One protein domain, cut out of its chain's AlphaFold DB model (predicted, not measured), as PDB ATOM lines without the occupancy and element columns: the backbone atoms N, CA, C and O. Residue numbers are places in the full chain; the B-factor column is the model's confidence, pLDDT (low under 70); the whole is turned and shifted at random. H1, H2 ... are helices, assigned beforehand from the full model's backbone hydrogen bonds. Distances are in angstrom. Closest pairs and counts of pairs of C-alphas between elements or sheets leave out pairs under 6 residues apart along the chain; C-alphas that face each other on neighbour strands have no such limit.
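What this domain is: This is residues 183 to 270 of the 569 residues of an uncharacterized protein of Klebsiella michiganensis (UniProt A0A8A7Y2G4). A helical hairpin, H2 and H3, is crossed steeply by H4, with the short H1 packed on H4 by a few residues and the short H5 near the ends of both H4 and H3, where Pro 262 comes close to Leu 255 and Ile 233. The 88 printed residues include five named helices, H1 to H5 in chain order, and no named strand: all helix. The whole is compact, radius of gyration of the C-alphas 12.5 A, spanning 38 by 28 by 26 A.

How they stand to each other: Start at H3, residues 220 to 235: its residues 223 to 227 alone touch H2, residues 203 to 217, closest C-alphas Leu 214 and Tyr 223, 6.4 A, at a shallow tilt of 16 degrees, opposite ways. The hub H4, residues 245 to 258, touches H2 at a steep tilt of 52 degrees, closest C-alphas Thr 206 and Pro 245, 4.4 A. In H2, H3 and H4 every O i to N i+4 pair is within hydrogen-bond range.

Where its parts are: Find C-alpha 220 at (242.976, 200.819, 182.795); H3 runs 22.6 A from there. H1, residues 188 to 191, spans 5.4 A; H5, residues 262 to 268, ends at (241.140, 171.181, 192.278).

The domain as a whole: The printed part has no cut. The link H1 to H2 is long; residues 195 to 196 and 198 to 200 have pLDDT under 70.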
ATOM      1  N   ALA A 183     228.417 181.584 199.442       93.75
ATOM      2  CA  ALA A 183     227.990 182.773 200.181       93.75
ATOM      3  C   ALA A 183     227.039 183.680 199.371       93.75
ATOM      4  O   ALA A 183     226.243 184.410 199.956       93.75
ATOM      5  N   GLN A 184     227.082 183.608 198.037       91.69
ATOM      6  CA  GLN A 184     226.137 184.267 197.125       91.69
ATOM      7  C   GLN A 184     224.903 183.396 196.814       91.69
ATOM      8  O   GLN A 184     224.126 183.724 195.920       91.69
ATOM      9  N   GLY A 185     224.718 182.273 197.516       91.00
ATOM     10  CA  GLY A 185     223.599 181.350 197.312       91.00
ATOM     11  C   GLY A 185     223.718 180.485 196.055       91.00
ATOM     12  O   GLY A 185     222.713 179.958 195.591       91.00
ATOM     13  N   THR A 186     224.919 180.351 195.486       91.31
ATOM     14  CA  THR A 186     225.156 179.614 194.238       91.31
ATOM     15  C   THR A 186     225.996 178.368 194.491       91.31
ATOM     16  O   THR A 186     227.086 178.465 195.050       91.31
ATOM     17  N   ASP A 187     225.536 177.206 194.028       90.81
ATOM     18  CA  ASP A 187     226.367 176.000 193.981       90.81
ATOM     19  C   ASP A 187     227.278 176.030 192.735       90.81
ATOM     20  O   ASP A 187     226.758 176.002 191.613       90.81
ATOM     21  N   PRO A 188     228.619 176.064 192.882       88.62
ATOM     22  CA  PRO A 188     229.545 176.110 191.749       88.62
ATOM     23  C   PRO A 188     229.358 174.971 190.741       88.62
ATOM     24  O   PRO A 188     229.626 175.158 189.553       88.62
ATOM     25  N   TRP A 189     228.877 173.804 191.183       89.69
ATOM     26  CA  TRP A 189     228.664 172.651 190.305       89.69
ATOM     27  C   TRP A 189     227.557 172.877 189.278       89.69
ATOM     28  O   TRP A 189     227.637 172.351 188.174       89.69
ATOM     29  N   THR A 190     226.575 173.725 189.589       88.81
ATOM     30  CA  THR A 190     225.495 174.084 188.654       88.81
ATOM     31  C   THR A 190     225.982 174.940 187.481       88.81
ATOM     32  O   THR A 190     225.353 174.965 186.421       88.81
ATOM     33  N   LEU A 191     227.132 175.606 187.643       90.06
ATOM     34  CA  LEU A 191     227.754 176.476 186.638       90.06
ATOM     35  C   LEU A 191     228.693 175.719 185.689       90.06
ATOM     36  O   LEU A 191     229.271 176.313 184.776       90.06
ATOM     37  N   LEU A 192     228.853 174.412 185.896       89.06
ATOM     38  CA  LEU A 192     229.777 173.550 185.176       89.06
ATOM     39  C   LEU A 192     229.005 172.415 184.484       89.06
ATOM     40  O   LEU A 192     228.342 171.622 185.138       89.06
ATOM     41  N   ARG A 193     229.135 172.295 183.158       86.25
ATOM     42  CA  ARG A 193     228.531 171.208 182.364       86.25
ATOM     43  C   ARG A 193     229.190 169.865 182.648       86.25
ATOM     44  O   ARG A 193     230.423 169.782 182.737       86.25
ATOM     45  N   GLN A 194     228.405 168.797 182.676       77.62
ATOM     46  CA  GLN A 194     228.955 167.445 182.656       77.62
ATOM     47  C   GLN A 194     229.569 167.124 181.285       77.62
ATOM     48  O   GLN A 194     229.255 167.742 180.263       77.62
ATOM     49  N   ALA A 195     230.495 166.165 181.257       69.19
ATOM     50  CA  ALA A 195     231.121 165.742 180.010       69.19
ATOM     51  C   ALA A 195     230.060 165.173 179.046       69.19
ATOM     52  O   ALA A 195     229.334 164.249 179.396       69.19
ATOM     53  N   GLY A 196     229.981 165.724 177.829       65.81
ATOM     54  CA  GLY A 196     229.027 165.294 176.796       65.81
ATOM     55  C   GLY A 196     227.700 166.062 176.758       65.81
ATOM     56  O   GLY A 196     226.925 165.869 175.819       65.81
ATOM     57  N   GLU A 197     227.443 166.969 177.705       75.44
ATOM     58  CA  GLU A 197     226.269 167.847 177.648       75.44
ATOM     59  C   GLU A 197     226.400 168.887 176.528       75.44
ATOM     60  O   GLU A 197     227.444 169.523 176.340       75.44
ATOM     61  N   ARG A 198     225.313 169.085 175.769       67.31
ATOM     62  CA  ARG A 198     225.260 170.139 174.752       67.31
ATOM     63  C   ARG A 198     225.252 171.501 175.435       67.31
ATOM     64  O   ARG A 198     224.565 171.701 176.430       67.31
ATOM     65  N   SER A 199     225.972 172.455 174.853       67.88
ATOM     66  CA  SER A 199     225.873 173.851 175.270       67.88
ATOM     67  C   SER A 199     224.437 174.346 175.054       67.88
ATOM     68  O   SER A 199     223.956 174.400 173.922       67.88
ATOM     69  N   SER A 200     223.754 174.689 176.142       65.00
ATOM     70  CA  SER A 200     222.467 175.384 176.154       65.00
ATOM     71  C   SER A 200     222.562 176.611 177.058       65.00
ATOM     72  O   SER A 200     223.382 176.656 177.975       65.00
ATOM     73  N   GLY A 201     221.738 177.624 176.788       72.69
ATOM     74  CA  GLY A 201     221.600 178.789 177.660       72.69
ATOM     75  C   GLY A 201     221.908 180.130 176.997       72.69
ATOM     76  O   GLY A 201     221.934 180.282 175.775       72.69
ATOM     77  N   LYS A 202     222.103 181.136 177.845       83.94
ATOM     78  CA  LYS A 202     222.035 182.564 177.520       83.94
ATOM     79  C   LYS A 202     223.431 183.188 177.447       83.94
ATOM     80  O   LYS A 202     223.769 184.128 178.172       83.94
ATOM     81  N   ARG A 203     224.274 182.668 176.546       84.38
ATOM     82  CA  ARG A 203     225.669 183.127 176.379       84.38
ATOM     83  C   ARG A 203     225.769 184.626 176.077       84.38
ATOM     84  O   ARG A 203     226.632 185.296 176.633       84.38
ATOM     85  N   GLY A 204     224.876 185.154 175.237       83.88
ATOM     86  CA  GLY A 204     224.834 186.584 174.910       83.88
ATOM     87  C   GLY A 204     224.554 187.471 176.128       83.88
ATOM     88  O   GLY A 204     225.275 188.441 176.345       83.88
ATOM     89  N   GLU A 205     223.569 187.097 176.954       87.12
ATOM     90  CA  GLU A 205     223.247 187.800 178.208       87.12
ATOM     91  C   GLU A 205     224.423 187.733 179.193       87.12
ATOM     92  O   GLU A 205     224.819 188.749 179.752       87.12
ATOM     93  N   THR A 206     225.052 186.561 179.325       86.12
ATOM     94  CA  THR A 206     226.237 186.373 180.181       86.12
ATOM     95  C   THR A 206     227.380 187.300 179.756       86.12
ATOM     96  O   THR A 206     228.003 187.953 180.586       86.12
ATOM     97  N   MET A 207     227.651 187.400 178.450       86.94
ATOM     98  CA  MET A 207     228.703 188.276 177.928       86.94
ATOM     99  C   MET A 207     228.412 189.761 178.172       86.94
ATOM    100  O   MET A 207     229.349 190.518 178.427       86.94
ATOM    101  N   ALA A 208     227.144 190.175 178.084       89.06
ATOM    102  CA  ALA A 208     226.739 191.548 178.371       89.06
ATOM    103  C   ALA A 208     226.965 191.896 179.850       89.06
ATOM    104  O   ALA A 208     227.619 192.899 180.133       89.06
ATOM    105  N   LEU A 209     226.526 191.018 180.762       91.12
ATOM    106  CA  LEU A 209     226.710 191.180 182.209       91.12
ATOM    107  C   LEU A 209     228.192 191.231 182.599       91.12
ATOM    108  O   LEU A 209     228.598 192.127 183.330       91.12
ATOM    109  N   ILE A 210     229.026 190.341 182.050       90.62
ATOM    110  CA  ILE A 210     230.476 190.343 182.306       90.62
ATOM    111  C   ILE A 210     231.114 191.666 181.877       90.62
ATOM    112  O   ILE A 210     231.952 192.214 182.592       90.62
ATOM    113  N   GLU A 211     230.782 192.174 180.687       90.69
ATOM    114  CA  GLU A 211     231.373 193.419 180.189       90.69
ATOM    115  C   GLU A 211     230.906 194.628 181.021       90.69
ATOM    116  O   GLU A 211     231.712 195.524 181.278       90.69
ATOM    117  N   GLU A 212     229.649 194.642 181.474       92.12
ATOM    118  CA  GLU A 212     229.118 195.647 182.404       92.12
ATOM    119  C   GLU A 212     229.838 195.595 183.760       92.12
ATOM    120  O   GLU A 212     230.409 196.600 184.196       92.12
ATOM    121  N   ASP A 213     229.917 194.411 184.370       90.06
ATOM    122  CA  ASP A 213     230.619 194.162 185.629       90.06
ATOM    123  C   ASP A 213     232.093 194.581 185.561       90.06
ATOM    124  O   ASP A 213     232.609 195.247 186.462       90.06
ATOM    125  N   LEU A 214     232.791 194.206 184.482       90.69
ATOM    126  CA  LEU A 214     234.200 194.540 184.289       90.69
ATOM    127  C   LEU A 214     234.416 196.051 184.198       90.69
ATOM    128  O   LEU A 214     235.383 196.549 184.774       90.69
ATOM    129  N   ARG A 215     233.542 196.777 183.487       91.38
ATOM    130  CA  ARG A 215     233.621 198.244 183.360       91.38
ATOM    131  C   ARG A 215     233.310 198.955 184.670       91.38
ATOM    132  O   ARG A 215     233.903 199.996 184.935       91.38
ATOM    133  N   HIS A 216     232.399 198.406 185.471       91.00
ATOM    134  CA  HIS A 216     232.061 198.966 186.775       91.00
ATOM    135  C   HIS A 216     233.151 198.729 187.824       91.00
ATOM    136  O   HIS A 216     233.411 199.614 188.636       91.00
ATOM    137  N   LYS A 217     233.786 197.551 187.816       88.88
ATOM    138  CA  LYS A 217     234.726 197.129 188.868       88.88
ATOM    139  C   LYS A 217     236.187 197.468 188.570       88.88
ATOM    140  O   LYS A 217     236.965 197.634 189.506       88.88
ATOM    141  N   PHE A 218     236.581 197.576 187.299       91.31
ATOM    142  CA  PHE A 218     237.988 197.722 186.913       91.31
ATOM    143  C   PHE A 218     238.201 198.823 185.877       91.31
ATOM    144  O   PHE A 218     237.354 199.103 185.034       91.31
ATOM    145  N   SER A 219     239.394 199.416 185.891       90.44
ATOM    146  CA  SER A 219     239.807 200.423 184.915       90.44
ATOM    147  C   SER A 219     241.250 200.202 184.446       90.44
ATOM    148  O   SER A 219     242.023 199.439 185.035       90.44
ATOM    149  N   GLY A 220     241.611 200.831 183.325       93.00
ATOM    150  CA  GLY A 220     242.976 200.819 182.795       93.00
ATOM    151  C   GLY A 220     243.512 199.420 182.467       93.00
ATOM    152  O   GLY A 220     242.859 198.624 181.788       93.00
ATOM    153  N   LYS A 221     244.739 199.129 182.919       91.56
ATOM    154  CA  LYS A 221     245.443 197.869 182.612       91.56
ATOM    155  C   LYS A 221     244.745 196.642 183.200       91.56
ATOM    156  O   LYS A 221     244.735 195.598 182.553       91.56
ATOM    157  N   GLU A 222     244.144 196.776 184.379       88.12
ATOM    158  CA  GLU A 222     243.497 195.658 185.069       88.12
ATOM    159  C   GLU A 222     242.221 195.216 184.346       88.12
ATOM    160  O   GLU A 222     242.028 194.028 184.093       88.12
ATOM    161  N   TYR A 223     241.415 196.179 183.884       91.19
ATOM    162  CA  TYR A 223     240.273 195.906 183.007       91.19
ATOM    163  C   TYR A 223     240.695 195.122 181.755       91.19
ATOM    164  O   TYR A 223     240.105 194.090 181.432       91.19
ATOM    165  N   ILE A 224     241.751 195.573 181.064       90.38
ATOM    166  CA  ILE A 224     242.254 194.914 179.847       90.38
ATOM    167  C   ILE A 224     242.712 193.483 180.152       90.38
ATOM    168  O   ILE A 224     242.393 192.565 179.393       90.38
ATOM    169  N   ARG A 225     243.441 193.288 181.258       89.50
ATOM    170  CA  ARG A 225     243.952 191.982 181.686       89.50
ATOM    171  C   ARG A 225     242.815 190.996 181.953       89.50
ATOM    172  O   ARG A 225     242.783 189.937 181.327       89.50
ATOM    173  N   ARG A 226     241.866 191.362 182.817       89.81
ATOM    174  CA  ARG A 226     240.728 190.509 183.199       89.81
ATOM    175  C   ARG A 226     239.824 190.196 182.023       89.81
ATOM    176  O   ARG A 226     239.473 189.046 181.784       89.81
ATOM    177  N   ARG A 227     239.525 191.209 181.208       91.19
ATOM    178  CA  ARG A 227     238.752 191.030 179.978       91.19
ATOM    179  C   ARG A 227     239.431 190.059 179.020       91.19
ATOM    180  O   ARG A 227     238.747 189.237 178.420       91.19
ATOM    181  N   LYS A 228     240.759 190.133 178.860       89.38
ATOM    182  CA  LYS A 228     241.517 189.193 178.017       89.38
ATOM    183  C   LYS A 228     241.434 187.768 178.569       89.38
ATOM    184  O   LYS A 228     241.169 186.853 177.795       89.38
ATOM    185  N   PHE A 229     241.605 187.601 179.878       88.81
ATOM    186  CA  PHE A 229     241.502 186.306 180.550       88.81
ATOM    187  C   PHE A 229     240.109 185.679 180.373       88.81
ATOM    188  O   PHE A 229     239.985 184.600 179.795       88.81
ATOM    189  N   ILE A 230     239.042 186.395 180.735       89.50
ATOM    190  CA  ILE A 230     237.671 185.880 180.613       89.50
ATOM    191  C   ILE A 230     237.306 185.609 179.148       89.50
ATOM    192  O   ILE A 230     236.729 184.570 178.838       89.50
ATOM    193  N   ARG A 231     237.693 186.486 178.211       88.06
ATOM    194  CA  ARG A 231     237.474 186.237 176.775       88.06
ATOM    195  C   ARG A 231     238.131 184.957 176.299       88.06
ATOM    196  O   ARG A 231     237.515 184.246 175.517       88.06
ATOM    197  N   SER A 232     239.350 184.680 176.750       86.25
ATOM    198  CA  SER A 232     240.025 183.443 176.374       86.25
ATOM    199  C   SER A 232     239.265 182.215 176.896       86.25
ATOM    200  O   SER A 232     238.954 181.340 176.094       86.25
ATOM    201  N   ILE A 233     238.814 182.224 178.163       87.12
ATOM    202  CA  ILE A 233     237.955 181.156 178.712       87.12
ATOM    203  C   ILE A 233     236.713 180.957 177.839       87.12
ATOM    204  O   ILE A 233     236.386 179.839 177.464       87.12
ATOM    205  N   LEU A 234     236.030 182.046 177.480       85.56
ATOM    206  CA  LEU A 234     234.807 181.983 176.683       85.56
ATOM    207  C   LEU A 234     235.050 181.537 175.235       85.56
ATOM    208  O   LEU A 234     234.137 180.991 174.623       85.56
ATOM    209  N   GLN A 235     236.223 181.807 174.656       82.25
ATOM    210  CA  GLN A 235     236.572 181.396 173.290       82.25
ATOM    211  C   GLN A 235     236.790 179.886 173.189       82.25
ATOM    212  O   GLN A 235     236.366 179.291 172.202       82.25
ATOM    213  N   ASN A 236     237.381 179.293 174.226       73.56
ATOM    214  CA  ASN A 236     237.711 177.870 174.295       73.56
ATOM    215  C   ASN A 236     236.814 177.119 175.295       73.56
ATOM    216  O   ASN A 236     237.217 176.106 175.851       73.56
ATOM    217  N   ASP A 237     235.605 177.624 175.569       76.38
ATOM    218  CA  ASP A 237     234.739 177.050 176.599       76.38
ATOM    219  C   ASP A 237     234.283 175.627 176.246       76.38
ATOM    220  O   ASP A 237     233.410 175.411 175.398       76.38
ATOM    221  N   THR A 238     234.796 174.662 176.999       73.25
ATOM    222  CA  THR A 238     234.389 173.260 176.932       73.25
ATOM    223  C   THR A 238     233.407 172.863 178.037       73.25
ATOM    224  O   THR A 238     232.728 171.843 177.899       73.25
ATOM    225  N   CYS A 239     233.222 173.663 179.094       84.25
ATOM    226  CA  CYS A 239     232.682 173.154 180.356       84.25
ATOM    227  C   CYS A 239     231.753 174.085 181.169       84.25
ATOM    228  O   CYS A 239     231.337 173.681 182.251       84.25
ATOM    229  N   LEU A 240     231.381 175.277 180.688       88.81
ATOM    230  CA  LEU A 240     230.521 176.239 181.407       88.81
ATOM    231  C   LEU A 240     229.018 176.051 181.139       88.81
ATOM    232  O   LEU A 240     228.608 175.838 180.001       88.81
ATOM    233  N   ASN A 241     228.162 176.195 182.150       88.25
ATOM    234  CA  ASN A 241     226.703 176.194 181.979       88.25
ATOM    235  C   ASN A 241     226.148 177.631 181.901       88.25
ATOM    236  O   ASN A 241     226.249 178.384 182.866       88.25
ATOM    237  N   TYR A 242     225.526 178.006 180.773       87.69
ATOM    238  CA  TYR A 242     225.000 179.361 180.525       87.69
ATOM    239  C   TYR A 242     223.530 179.550 180.934       87.69
ATOM    240  O   TYR A 242     222.903 180.537 180.539       87.69
ATOM    241  N   GLU A 243     222.945 178.606 181.663       86.88
ATOM    242  CA  GLU A 243     221.551 178.680 182.114       86.88
ATOM    243  C   GLU A 243     221.312 179.823 183.118       86.88
ATOM    244  O   GLU A 243     220.244 180.436 183.106       86.88
ATOM    245  N   TYR A 244     222.343 180.192 183.889       87.75
ATOM    246  CA  TYR A 244     222.292 181.229 184.926       87.75
ATOM    247  C   TYR A 244     223.325 182.355 184.691       87.75
ATOM    248  O   TYR A 244     224.393 182.352 185.310       87.75
ATOM    249  N   PRO A 245     223.042 183.341 183.814       87.19
ATOM    250  CA  PRO A 245     224.000 184.382 183.418       87.19
ATOM    251  C   PRO A 245     224.599 185.209 184.558       87.19
ATOM    252  O   PRO A 245     225.788 185.515 184.522       87.19
ATOM    253  N   GLU A 246     223.801 185.564 185.567       88.25
ATOM    254  CA  GLU A 246     224.245 186.385 186.703       88.25
ATOM    255  C   GLU A 246     225.272 185.637 187.564       88.25
ATOM    256  O   GLU A 246     226.358 186.144 187.856       88.25
ATOM    257  N   HIS A 247     224.969 184.381 187.894       90.50
ATOM    258  CA  HIS A 247     225.852 183.509 188.663       90.50
ATOM    259  C   HIS A 247     227.121 183.144 187.883       90.50
ATOM    260  O   HIS A 247     228.220 183.154 188.443       90.50
ATOM    261  N   LEU A 248     226.994 182.892 186.578       90.38
ATOM    262  CA  LEU A 248     228.135 182.618 185.708       90.38
ATOM    263  C   LEU A 248     229.044 183.848 185.535       90.38
ATOM    264  O   LEU A 248     230.266 183.693 185.526       90.38
ATOM    265  N   SER A 249     228.483 185.064 185.451       90.81
ATOM    266  CA  SER A 249     229.271 186.310 185.449       90.81
ATOM    267  C   SER A 249     230.113 186.417 186.721       90.81
ATOM    268  O   SER A 249     231.336 186.568 186.649       90.81
ATOM    269  N   SER A 250     229.480 186.242 187.889       91.94
ATOM    270  CA  SER A 250     230.168 186.272 189.185       91.94
ATOM    271  C   SER A 250     231.286 185.227 189.265       91.94
ATOM    272  O   SER A 250     232.421 185.553 189.618       91.94
ATOM    273  N   PHE A 251     231.013 183.988 188.848       94.69
ATOM    274  CA  PHE A 251     232.008 182.917 188.820       94.69
ATOM    275  C   PHE A 251     233.218 183.253 187.946       94.69
ATOM    276  O   PHE A 251     234.354 183.108 188.393       94.69
ATOM    277  N   LEU A 252     233.006 183.754 186.727       92.56
ATOM    278  CA  LEU A 252     234.102 184.095 185.817       92.56
ATOM    279  C   LEU A 252     234.943 185.279 186.314       92.56
ATOM    280  O   LEU A 252     236.150 185.317 186.067       92.56
ATOM    281  N   LEU A 253     234.346 186.218 187.052       91.75
ATOM    282  CA  LEU A 253     235.091 187.284 187.727       91.75
ATOM    283  C   LEU A 253     235.956 186.733 188.867       91.75
ATOM    284  O   LEU A 253     237.131 187.091 188.944       91.75
ATOM    285  N   LEU A 254     235.416 185.828 189.691       94.25
ATOM    286  CA  LEU A 254     236.160 185.176 190.776       94.25
ATOM    287  C   LEU A 254     237.302 184.297 190.246       94.25
ATOM    288  O   LEU A 254     238.397 184.297 190.802       94.25
ATOM    289  N   LEU A 255     237.081 183.586 189.140       92.44
ATOM    290  CA  LEU A 255     238.133 182.841 188.449       92.44
ATOM    291  C   LEU A 255     239.206 183.764 187.866       92.44
ATOM    292  O   LEU A 255     240.390 183.437 187.912       92.44
ATOM    293  N   SER A 256     238.813 184.934 187.355       90.94
ATOM    294  CA  SER A 256     239.767 185.945 186.901       90.94
ATOM    295  C   SER A 256     240.578 186.553 188.044       90.94
ATOM    296  O   SER A 256     241.724 186.920 187.799       90.94
ATOM    297  N   ASP A 257     240.017 186.677 189.252       89.81
ATOM    298  CA  ASP A 257     240.765 187.062 190.460       89.81
ATOM    299  C   ASP A 257     241.803 186.003 190.841       89.81
ATOM    300  O   ASP A 257     242.920 186.337 191.226       89.81
ATOM    301  N   ALA A 258     241.424 184.729 190.734       89.81
ATOM    302  CA  ALA A 258     242.274 183.591 191.071       89.81
ATOM    303  C   ALA A 258     243.263 183.196 189.956       89.81
ATOM    304  O   ALA A 258     244.071 182.296 190.168       89.81
ATOM    305  N   GLU A 259     243.185 183.827 188.776       88.44
ATOM    306  CA  GLU A 259     243.917 183.441 187.556       88.44
ATOM    307  C   GLU A 259     243.776 181.943 187.216       88.44
ATOM    308  O   GLU A 259     244.719 181.299 186.758       88.44
ATOM    309  N   MET A 260     242.579 181.392 187.434       90.19
ATOM    310  CA  MET A 260     242.284 179.960 187.349       90.19
ATOM    311  C   MET A 260     241.258 179.666 186.251       90.19
ATOM    312  O   MET A 260     240.237 180.348 186.148       90.19
ATOM    313  N   SER A 261     241.500 178.653 185.418       89.94
ATOM    314  CA  SER A 261     240.524 178.226 184.409       89.94
ATOM    315  C   SER A 261     239.380 177.418 185.045       89.94
ATOM    316  O   SER A 261     239.563 176.801 186.097       89.94
ATOM    317  N   PRO A 262     238.195 177.341 184.414       90.38
ATOM    318  CA  PRO A 262     237.114 176.486 184.907       90.38
ATOM    319  C   PRO A 262     237.496 174.997 184.986       90.38
ATOM    320  O   PRO A 262     237.012 174.283 185.864       90.38
ATOM    321  N   VAL A 263     238.388 174.532 184.100       89.19
ATOM    322  CA  VAL A 263     238.912 173.156 184.101       89.19
ATOM    323  C   VAL A 263     239.807 172.919 185.318       89.19
ATOM    324  O   VAL A 263     239.627 171.926 186.022       89.19
ATOM    325  N   GLN A 264     240.711 173.858 185.614       90.69
ATOM    326  CA  GLN A 264     241.540 173.820 186.821       90.69
ATOM    327  C   GLN A 264     240.678 173.869 188.086       90.69
ATOM    328  O   GLN A 264     240.857 173.045 188.977       90.69
ATOM    329  N   PHE A 265     239.699 174.778 188.148       93.25
ATOM    330  CA  PHE A 265     238.770 174.871 189.274       93.25
ATOM    331  C   PHE A 265     238.047 173.543 189.516       93.25
ATOM    332  O   PHE A 265     238.052 173.033 190.634       93.25
ATOM    333  N   ARG A 266     237.474 172.947 188.461       92.00
ATOM    334  CA  ARG A 266     236.796 171.647 188.543       92.00
ATOM    335  C   ARG A 266     237.716 170.566 189.100       92.00
ATOM    336  O   ARG A 266     237.295 169.818 189.977       92.00
ATOM    337  N   HIS A 267     238.942 170.489 188.585       92.25
ATOM    338  CA  HIS A 267     239.932 169.512 189.024       92.25
ATOM    339  C   HIS A 267     240.274 169.693 190.508       92.25
ATOM    340  O   HIS A 267     240.112 168.763 191.291       92.25
ATOM    341  N   TRP A 268     240.668 170.899 190.918       94.69
ATOM    342  CA  TRP A 268     241.140 171.181 192.278       94.69
ATOM    343  C   TRP A 268     240.044 171.176 193.349       94.69
ATOM    344  O   TRP A 268     240.354 171.035 194.527       94.69
ATOM    345  N   MET A 269     238.769 171.262 192.959       94.75
ATOM    346  CA  MET A 269     237.634 171.002 193.853       94.75
ATOM    347  C   MET A 269     237.461 169.516 194.207       94.75
ATOM    348  O   MET A 269     236.748 169.203 195.157       94.75
ATOM    349  N   GLN A 270     238.053 168.608 193.426       92.00
ATOM    350  CA  GLN A 270     237.930 167.151 193.585       92.00
ATOM    351  C   GLN A 270     239.271 166.461 193.863       92.00
ATOM    352  O   GLN A 270     239.286 165.268 194.147       92.00
TER     353      GLN A 270